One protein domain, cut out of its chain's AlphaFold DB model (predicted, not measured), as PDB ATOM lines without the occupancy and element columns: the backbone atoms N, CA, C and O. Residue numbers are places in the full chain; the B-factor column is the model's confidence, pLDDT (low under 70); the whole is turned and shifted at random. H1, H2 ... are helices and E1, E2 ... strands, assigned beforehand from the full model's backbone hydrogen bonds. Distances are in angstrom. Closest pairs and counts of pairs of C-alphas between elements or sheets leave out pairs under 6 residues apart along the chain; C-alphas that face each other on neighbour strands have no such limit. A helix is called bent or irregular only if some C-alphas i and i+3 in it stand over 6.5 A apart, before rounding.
ATOM      1  N   VAL A   4     -22.391 -69.747 -42.965       81.38
ATOM      2  CA  VAL A   4     -23.126 -68.554 -42.532       81.38
ATOM      3  C   VAL A   4     -22.129 -67.487 -42.101       81.38
ATOM      4  O   VAL A   4     -21.377 -67.694 -41.151       81.38
ATOM      5  N   LEU A   5     -22.143 -66.347 -42.786       78.25
ATOM      6  CA  LEU A   5     -21.433 -65.140 -42.386       78.25
ATOM      7  C   LEU A   5     -22.316 -64.358 -41.414       78.25
ATOM      8  O   LEU A   5     -23.465 -64.032 -41.725       78.25
ATOM      9  N   ARG A   6     -21.789 -64.081 -40.224       80.56
ATOM     10  CA  ARG A   6     -22.467 -63.283 -39.198       80.56
ATOM     11  C   ARG A   6     -21.806 -61.918 -39.101       80.56
ATOM     12  O   ARG A   6     -20.581 -61.837 -39.128       80.56
ATOM     13  N   ALA A   7     -22.619 -60.885 -38.923       72.44
ATOM     14  CA  ALA A   7     -22.123 -59.534 -38.721       72.44
ATOM     15  C   ALA A   7     -21.239 -59.473 -37.463       72.44
ATOM     16  O   ALA A   7     -21.568 -60.068 -36.429       72.44
ATOM     17  N   GLY A   8     -20.119 -58.754 -37.553       67.88
ATOM     18  CA  GLY A   8     -19.160 -58.609 -36.456       67.88
ATOM     19  C   GLY A   8     -18.164 -59.764 -36.312       67.88
ATOM     20  O   GLY A   8     -17.407 -59.778 -35.342       67.88
ATOM     21  N   ALA A   9     -18.125 -60.708 -37.262       67.88
ATOM     22  CA  ALA A   9     -17.062 -61.716 -37.328       67.88
ATOM     23  C   ALA A   9     -15.665 -61.079 -37.494       67.88
ATOM     24  O   ALA A   9     -14.691 -61.609 -36.964       67.88
ATOM     25  N   ASP A  10     -15.582 -59.909 -38.137       70.19
ATOM     26  CA  ASP A  10     -14.330 -59.170 -38.360       70.19
ATOM     27  C   ASP A  10     -13.724 -58.576 -37.081       70.19
ATOM     28  O   ASP A  10     -12.527 -58.312 -37.020       70.19
ATOM     29  N   ALA A  11     -14.526 -58.392 -36.025       72.12
ATOM     30  CA  ALA A  11     -14.040 -57.859 -34.752       72.12
ATOM     31  C   ALA A  11     -13.140 -58.860 -33.990       72.12
ATOM     32  O   ALA A  11     -12.430 -58.478 -33.053       72.12
ATOM     33  N   GLY A  12     -13.157 -60.134 -34.400       75.12
ATOM     34  CA  GLY A  12     -12.163 -61.138 -34.030       75.12
ATOM     35  C   GLY A  12     -11.946 -61.305 -32.514       75.12
ATOM     36  O   GLY A  12     -12.901 -61.250 -31.731       75.12
ATOM     37  N   PRO A  13     -10.699 -61.539 -32.064       78.62
ATOM     38  CA  PRO A  13     -10.404 -61.837 -30.660       78.62
ATOM     39  C   PRO A  13     -10.622 -60.647 -29.710       78.62
ATOM     40  O   PRO A  13     -10.904 -60.862 -28.531       78.62
ATOM     41  N   ALA A  14     -10.569 -59.403 -30.201       80.12
ATOM     42  CA  ALA A  14     -10.808 -58.209 -29.385       80.12
ATOM     43  C   ALA A  14     -12.259 -58.142 -28.872       80.12
ATOM     44  O   ALA A  14     -12.496 -57.864 -27.693       80.12
ATOM     45  N   LEU A  15     -13.233 -58.494 -29.721       80.31
ATOM     46  CA  LEU A  15     -14.633 -58.644 -29.309       80.31
ATOM     47  C   LEU A  15     -14.801 -59.759 -28.266       80.31
ATOM     48  O   LEU A  15     -15.598 -59.627 -27.337       80.31
ATOM     49  N   GLY A  16     -14.037 -60.845 -28.401       80.88
ATOM     50  CA  GLY A  16     -13.997 -61.928 -27.418       80.88
ATOM     51  C   GLY A  16     -13.557 -61.442 -26.035       80.88
ATOM     52  O   GLY A  16     -14.240 -61.714 -25.049       80.88
ATOM     53  N   GLY A  17     -12.479 -60.655 -25.968       82.12
ATOM     54  CA  GLY A  17     -11.998 -60.051 -24.722       82.12
ATOM     55  C   GLY A  17     -13.033 -59.135 -24.060       82.12
ATOM     56  O   GLY A  17     -13.310 -59.271 -22.868       82.12
ATOM     57  N   ALA A  18     -13.685 -58.265 -24.838       83.12
ATOM     58  CA  ALA A  18     -14.747 -57.393 -24.328       83.12
ATOM     59  C   ALA A  18     -15.958 -58.182 -23.789       83.12
ATOM     60  O   ALA A  18     -16.527 -57.832 -22.755       83.12
ATOM     61  N   ARG A  19     -16.337 -59.289 -24.444       84.94
ATOM     62  CA  ARG A  19     -17.412 -60.177 -23.968       84.94
ATOM     63  C   ARG A  19     -17.052 -60.874 -22.660       84.94
ATOM     64  O   ARG A  19     -17.908 -60.972 -21.785       84.94
ATOM     65  N   LEU A  20     -15.802 -61.308 -22.498       83.75
ATOM     66  CA  LEU A  20     -15.324 -61.878 -21.235       83.75
ATOM     67  C   LEU A  20     -15.378 -60.846 -20.102       83.75
ATOM     68  O   LEU A  20     -15.833 -61.174 -19.007       83.75
ATOM     69  N   ALA A  21     -15.009 -59.591 -20.378       85.50
ATOM     70  CA  ALA A  21     -15.144 -58.502 -19.413       85.50
ATOM     71  C   ALA A  21     -16.612 -58.248 -19.021       85.50
ATOM     72  O   ALA A  21     -16.899 -58.078 -17.842       85.50
ATOM     73  N   LEU A  22     -17.562 -58.302 -19.961       84.69
ATOM     74  CA  LEU A  22     -18.998 -58.177 -19.655       84.69
ATOM     75  C   LEU A  22     -19.523 -59.303 -18.751       84.69
ATOM     76  O   LEU A  22     -20.372 -59.061 -17.892       84.69
ATOM     77  N   VAL A  23     -19.025 -60.529 -18.922       88.56
ATOM     78  CA  VAL A  23     -19.397 -61.657 -18.055       88.56
ATOM     79  C   VAL A  23     -18.799 -61.478 -16.659       88.56
ATOM     80  O   VAL A  23     -19.521 -61.587 -15.671       88.56
ATOM     81  N   GLY A  24     -17.501 -61.174 -16.573       86.94
ATOM     82  CA  GLY A  24     -16.784 -61.088 -15.299       86.94
ATOM     83  C   GLY A  24     -17.088 -59.830 -14.481       86.94
ATOM     84  O   GLY A  24     -17.225 -59.916 -13.267       86.94
ATOM     85  N   ALA A  25     -17.214 -58.671 -15.130       88.62
ATOM     86  CA  ALA A  25     -17.394 -57.385 -14.453       88.62
ATOM     87  C   ALA A  25     -18.866 -56.978 -14.306       88.62
ATOM     88  O   ALA A  25     -19.230 -56.349 -13.317       88.62
ATOM     89  N   CYS A  26     -19.724 -57.326 -15.271       85.69
ATOM     90  CA  CYS A  26     -21.133 -56.919 -15.266       85.69
ATOM     91  C   CYS A  26     -22.095 -58.061 -14.905       85.69
ATOM     92  O   CYS A  26     -23.305 -57.842 -14.877       85.69
ATOM     93  N   GLY A  27     -21.589 -59.278 -14.662       86.62
ATOM     94  CA  GLY A  27     -22.407 -60.443 -14.307       86.62
ATOM     95  C   GLY A  27     -23.389 -60.864 -15.404       86.62
ATOM     96  O   GLY A  27     -24.388 -61.529 -15.127       86.62
ATOM     97  N   VAL A  28     -23.149 -60.455 -16.655       86.38
ATOM     98  CA  VAL A  28     -24.042 -60.784 -17.769       86.38
ATOM     99  C   VAL A  28     -23.969 -62.291 -18.033       86.38
ATOM    100  O   VAL A  28     -22.868 -62.826 -18.184       86.38
ATOM    101  N   PRO A  29     -25.111 -62.995 -18.157       87.25
ATOM    102  CA  PRO A  29     -25.107 -64.413 -18.488       87.25
ATOM    103  C   PRO A  29     -24.350 -64.682 -19.789       87.25
ATOM    104  O   PRO A  29     -24.564 -64.000 -20.796       87.25
ATOM    105  N   ILE A  30     -23.522 -65.728 -19.797       84.06
ATOM    106  CA  ILE A  30     -22.695 -66.119 -20.953       84.06
ATOM    107  C   ILE A  30     -23.544 -66.279 -22.220       84.06
ATOM    108  O   ILE A  30     -23.146 -65.829 -23.290       84.06
ATOM    109  N   ALA A  31     -24.747 -66.845 -22.091       83.31
ATOM    110  CA  ALA A  31     -25.679 -67.019 -23.204       83.31
ATOM    111  C   ALA A  31     -26.053 -65.693 -23.894       83.31
ATOM    112  O   ALA A  31     -26.291 -65.669 -25.099       83.31
ATOM    113  N   LYS A  32     -26.074 -64.588 -23.141       82.94
ATOM    114  CA  LYS A  32     -26.381 -63.248 -23.650       82.94
ATOM    115  C   LYS A  32     -25.125 -62.527 -24.146       82.94
ATOM    116  O   LYS A  32     -25.174 -61.888 -25.190       82.94
ATOM    117  N   ALA A  33     -24.002 -62.655 -23.438       79.38
ATOM    118  CA  ALA A  33     -22.738 -62.017 -23.821       79.38
ATOM    119  C   ALA A  33     -22.125 -62.630 -25.096       79.38
ATOM    120  O   ALA A  33     -21.610 -61.911 -25.952       79.38
ATOM    121  N   CYS A  34     -22.224 -63.952 -25.257       80.56
ATOM    122  CA  CYS A  34     -21.673 -64.702 -26.389       80.56
ATOM    123  C   CYS A  34     -22.726 -65.055 -27.450       80.56
ATOM    124  O   CYS A  34     -22.503 -65.958 -28.257       80.56
ATOM    125  N   ALA A  35     -23.862 -64.352 -27.469       82.06
ATOM    126  CA  ALA A  35     -24.895 -64.584 -28.466       82.06
ATOM    127  C   ALA A  35     -24.322 -64.404 -29.893       82.06
ATOM    128  O   ALA A  35     -23.560 -63.454 -30.149       82.06
ATOM    129  N   PRO A  36     -24.654 -65.310 -30.834       77.00
ATOM    130  CA  PRO A  36     -24.249 -65.154 -32.219       77.00
ATOM    131  C   PRO A  36     -24.838 -63.860 -32.781       77.00
ATOM    132  O   PRO A  36     -26.024 -63.586 -32.605       77.00
ATOM    133  N   GLY A  37     -24.014 -63.086 -33.489       75.56
ATOM    134  CA  GLY A  37     -24.479 -61.893 -34.189       75.56
ATOM    135  C   GLY A  37     -25.516 -62.218 -35.275       75.56
ATOM    136  O   GLY A  37     -25.669 -63.391 -35.664       75.56
ATOM    137  N   PRO A  38     -26.223 -61.191 -35.779       80.69
ATOM    138  CA  PRO A  38     -27.189 -61.366 -36.852       80.69
ATOM    139  C   PRO A  38     -26.515 -61.982 -38.083       80.69
ATOM    140  O   PRO A  38     -25.339 -61.744 -38.365       80.69
ATOM    141  N   ILE A  39     -27.260 -62.834 -38.785       82.31
ATOM    142  CA  ILE A  39     -26.787 -63.470 -40.015       82.31
ATOM    143  C   ILE A  39     -26.769 -62.406 -41.105       82.31
ATOM    144  O   ILE A  39     -27.812 -61.848 -41.431       82.31
ATOM    145  N   GLU A  40     -25.596 -62.146 -41.664       83.88
ATOM    146  CA  GLU A  40     -25.437 -61.184 -42.748       83.88
ATOM    147  C   GLU A  40     -25.627 -61.867 -44.102       83.88
ATOM    148  O   GLU A  40     -26.367 -61.381 -44.955       83.88
ATOM    149  N   ARG A  41     -24.991 -63.029 -44.300       81.12
ATOM    150  CA  ARG A  41     -25.123 -63.824 -45.528       81.12
ATOM    151  C   ARG A  41     -25.074 -65.311 -45.231       81.12
ATOM    152  O   ARG A  41     -24.396 -65.760 -44.313       81.12
ATOM    153  N   SER A  42     -25.767 -66.091 -46.049       81.44
ATOM    154  CA  SER A  42     -25.737 -67.549 -45.995       81.44
ATOM    155  C   SER A  42     -25.382 -68.089 -47.373       81.44
ATOM    156  O   SER A  42     -26.041 -67.771 -48.361       81.44
ATOM    157  N   PHE A  43     -24.344 -68.914 -47.436       84.19
ATOM    158  CA  PHE A  43     -23.840 -69.530 -48.654       84.19
ATOM    159  C   PHE A  43     -24.211 -71.010 -48.650       84.19
ATOM    160  O   PHE A  43     -23.659 -71.817 -47.892       84.19
ATOM    161  N   ALA A  44     -25.177 -71.361 -49.494       85.25
ATOM    162  CA  ALA A  44     -25.540 -72.748 -49.735       85.25
ATOM    163  C   ALA A  44     -24.587 -73.361 -50.777       85.25
ATOM    164  O   ALA A  44     -24.255 -72.700 -51.764       85.25
ATOM    165  N   PRO A  45     -24.145 -74.616 -50.593       83.06
ATOM    166  CA  PRO A  45     -23.300 -75.280 -51.571       83.06
ATOM    167  C   PRO A  45     -24.074 -75.518 -52.873       83.06
ATOM    168  O   PRO A  45     -25.094 -76.211 -52.882       83.06
ATOM    169  N   ASP A  46     -23.563 -74.985 -53.983       86.50
ATOM    170  CA  ASP A  46     -24.073 -75.309 -55.313       86.50
ATOM    171  C   ASP A  46     -23.663 -76.740 -55.690       86.50
ATOM    172  O   ASP A  46     -22.482 -77.070 -55.814       86.50
ATOM    173  N   ARG A  47     -24.660 -77.603 -55.909       83.81
ATOM    174  CA  ARG A  47     -24.472 -79.017 -56.262       83.81
ATOM    175  C   ARG A  47     -23.655 -79.209 -57.542       83.81
ATOM    176  O   ARG A  47     -22.960 -80.220 -57.648       83.81
ATOM    177  N   LYS A  48     -23.731 -78.287 -58.509       84.31
ATOM    178  CA  LYS A  48     -22.946 -78.372 -59.751       84.31
ATOM    179  C   LYS A  48     -21.477 -78.059 -59.484       84.31
ATOM    180  O   LYS A  48     -20.610 -78.837 -59.877       84.31
ATOM    181  N   ALA A  49     -21.215 -76.990 -58.734       82.94
ATOM    182  CA  ALA A  49     -19.869 -76.626 -58.309       82.94
ATOM    183  C   ALA A  49     -19.227 -77.728 -57.451       82.94
ATOM    184  O   ALA A  49     -18.089 -78.107 -57.701       82.94
ATOM    185  N   VAL A  50     -19.963 -78.322 -56.504       85.38
ATOM    186  CA  VAL A  50     -19.452 -79.424 -55.664       85.38
ATOM    187  C   VAL A  50     -18.950 -80.598 -56.510       85.38
ATOM    188  O   VAL A  50     -17.872 -81.127 -56.240       85.38
ATOM    189  N   LYS A  51     -19.686 -80.981 -57.561       86.25
ATOM    190  CA  LYS A  51     -19.252 -82.050 -58.476       86.25
ATOM    191  C   LYS A  51     -18.008 -81.658 -59.273       86.25
ATOM    192  O   LYS A  51     -17.120 -82.487 -59.440       86.25
ATOM    193  N   ALA A  52     -17.927 -80.411 -59.735       88.75
ATOM    194  CA  ALA A  52     -16.776 -79.918 -60.490       88.75
ATOM    195  C   ALA A  52     -15.501 -79.809 -59.629       88.75
ATOM    196  O   ALA A  52     -14.406 -80.100 -60.106       88.75
ATOM    197  N   TYR A  53     -15.636 -79.435 -58.354       88.69
ATOM    198  CA  TYR A  53     -14.505 -79.271 -57.437       88.69
ATOM    199  C   TYR A  53     -13.997 -80.582 -56.825       88.69
ATOM    200  O   TYR A  53     -12.854 -80.615 -56.374       88.69
ATOM    201  N   ALA A  54     -14.787 -81.661 -56.825       88.12
ATOM    202  CA  ALA A  54     -14.378 -82.959 -56.279       88.12
ATOM    203  C   ALA A  54     -13.025 -83.476 -56.830       88.12
ATOM    204  O   ALA A  54     -12.115 -83.689 -56.025       88.12
ATOM    205  N   PRO A  55     -12.811 -83.587 -58.158       91.19
ATOM    206  CA  PRO A  55     -11.525 -84.048 -58.695       91.19
ATOM    207  C   PRO A  55     -10.379 -83.052 -58.455       91.19
ATOM    208  O   PRO A  55      -9.219 -83.444 -58.335       91.19
ATOM    209  N   VAL A  56     -10.676 -81.749 -58.374       91.44
ATOM    210  CA  VAL A  56      -9.672 -80.708 -58.092       91.44
ATOM    211  C   VAL A  56      -9.175 -80.822 -56.651       91.44
ATOM    212  O   VAL A  56      -7.971 -80.749 -56.402       91.44
ATOM    213  N   ALA A  57     -10.087 -81.054 -55.705       90.44
ATOM    214  CA  ALA A  57      -9.757 -81.244 -54.298       90.44
ATOM    215  C   ALA A  57      -8.885 -82.489 -54.075       90.44
ATOM    216  O   ALA A  57      -7.947 -82.439 -53.279       90.44
ATOM    217  N   GLU A  58      -9.148 -83.588 -54.787       92.44
ATOM    218  CA  GLU A  58      -8.311 -84.795 -54.727       92.44
ATOM    219  C   GLU A  58      -6.899 -84.542 -55.256       92.44
ATOM    220  O   GLU A  58      -5.923 -84.879 -54.582       92.44
ATOM    221  N   ARG A  59      -6.772 -83.869 -56.407       91.38
ATOM    222  CA  ARG A  59      -5.463 -83.485 -56.963       91.38
ATOM    223  C   ARG A  59      -4.674 -82.608 -55.997       91.38
ATOM    224  O   ARG A  59      -3.497 -82.864 -55.763       91.38
ATOM    225  N   PHE A  60      -5.323 -81.607 -55.403       91.62
ATOM    226  CA  PHE A  60      -4.683 -80.747 -54.412       91.62
ATOM    227  C   PHE A  60      -4.196 -81.549 -53.198       91.62
ATOM    228  O   PHE A  60      -3.048 -81.403 -52.791       91.62
ATOM    229  N   ARG A  61      -5.036 -82.437 -52.648       92.50
ATOM    230  CA  ARG A  61      -4.676 -83.278 -51.492       92.50
ATOM    231  C   ARG A  61      -3.505 -84.216 -51.779       92.50
ATOM    232  O   ARG A  61      -2.715 -84.452 -50.873       92.50
ATOM    233  N   ALA A  62      -3.388 -84.727 -53.003       92.75
ATOM    234  CA  ALA A  62      -2.271 -85.578 -53.407       92.75
ATOM    235  C   ALA A  62      -0.966 -84.784 -53.596       92.75
ATOM    236  O   ALA A  62       0.102 -85.249 -53.207       92.75
ATOM    237  N   LEU A  63      -1.046 -83.573 -54.160       91.75
ATOM    238  CA  LEU A  63       0.124 -82.735 -54.450       91.75
ATOM    239  C   LEU A  63       0.657 -81.989 -53.222       91.75
ATOM    240  O   LEU A  63       1.868 -81.832 -53.078       91.75
ATOM    241  N   TYR A  64      -0.224 -81.545 -52.323       92.31
ATOM    242  CA  TYR A  64       0.150 -80.760 -51.146       92.31
ATOM    243  C   TYR A  64       1.248 -81.407 -50.275       92.31
ATOM    244  O   TYR A  64       2.223 -80.718 -49.984       92.31
ATOM    245  N   PRO A  65       1.187 -82.700 -49.885       92.31
ATOM    246  CA  PRO A  65       2.247 -83.313 -49.079       92.31
ATOM    247  C   PRO A  65       3.573 -83.477 -49.832       92.31
ATOM    248  O   PRO A  65       4.618 -83.458 -49.192       92.31
ATOM    249  N   VAL A  66       3.546 -83.613 -51.163       93.19
ATOM    250  CA  VAL A  66       4.756 -83.731 -51.999       93.19
ATOM    251  C   VAL A  66       5.471 -82.390 -52.119       93.19
ATOM    252  O   VAL A  66       6.696 -82.334 -52.101       93.19
ATOM    253  N   LEU A  67       4.705 -81.304 -52.229       90.31
ATOM    254  CA  LEU A  67       5.245 -79.956 -52.373       90.31
ATOM    255  C   LEU A  67       5.622 -79.325 -51.029       90.31
ATOM    256  O   LEU A  67       6.542 -78.518 -50.979       90.31
ATOM    257  N   LYS A  68       4.958 -79.705 -49.931       90.25
ATOM    258  CA  LYS A  68       5.178 -79.136 -48.590       90.25
ATOM    259  C   LYS A  68       6.657 -79.072 -48.145       90.25
ATOM    260  O   LYS A  68       7.019 -78.036 -47.596       90.25
ATOM    261  N   PRO A  69       7.521 -80.080 -48.382       90.56
ATOM    262  CA  PRO A  69       8.941 -80.016 -48.017       90.56
ATOM    263  C   PRO A  69       9.754 -78.956 -48.777       90.56
ATOM    264  O   PRO A  69      10.835 -78.599 -48.331       90.56
ATOM    265  N   PHE A  70       9.259 -78.465 -49.918       87.50
ATOM    266  CA  PHE A  70       9.941 -77.465 -50.749       87.50
ATOM    267  C   PHE A  70       9.508 -76.023 -50.447       87.50
ATOM    268  O   PHE A  70      10.078 -75.089 -51.002       87.50
ATOM    269  N   PHE A  71       8.496 -75.839 -49.592       82.69
ATOM    270  CA  PHE A  71       7.937 -74.532 -49.226       82.69
ATOM    271  C   PHE A  71       7.995 -74.271 -47.710       82.69
ATOM    272  O   PHE A  71       7.162 -73.525 -47.192       82.69
TER     273      PHE A  71
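This is residues 4 to 71 of the 72 residues of the protein "Xylulokinase" of Planctomycetes bacterium (UniProt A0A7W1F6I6). H3, a long helix, sticks out with residues 45 to 71 from an open loop of chain, in which H1 runs out, H2 turns back and the short strands E1 and E2 close the ring. The printed part has 68 residues, with E1, H1, H2, E2, H3 in that order, mostly helix; the sheet E1 - E2 is antiparallel. It is extended, with radius of gyration of the C-alphas 20.0 A and spans of 52 by 34 by 16 A.

Start at E1, residues 4 to 6, antiparallel to E2, residues 39 to 43, at 159 degrees; N 5 and O 41 are within hydrogen-bond range, 2.8 A. H1, residues 9 to 26, touches H2, residues 30 to 33, with residues 19 to 23 alone; their closest C-alphas, Arg 19 and Ala 33, are 5.6 A apart. H3, residues 47 to 70, touches no helix. O i to N i+4 pairs are within range in 11 of 14 for H1 and 14 of 20 for H3; H2 is too short.

Find C-alpha 4 at (-23.126, -68.554, -42.532). H1, 22.9 A long, is irregular: C-alphas 10 and 13 are 9.0 A apart. H3 runs 34.9 A to C-alpha 70 at (9.941, -77.465, -50.749), only just irregular: C-alphas 52 and 55 are 6.9 A apart.

The printed part has no cut, its links are tight, and residues 8 to 9 have pLDDT under 70.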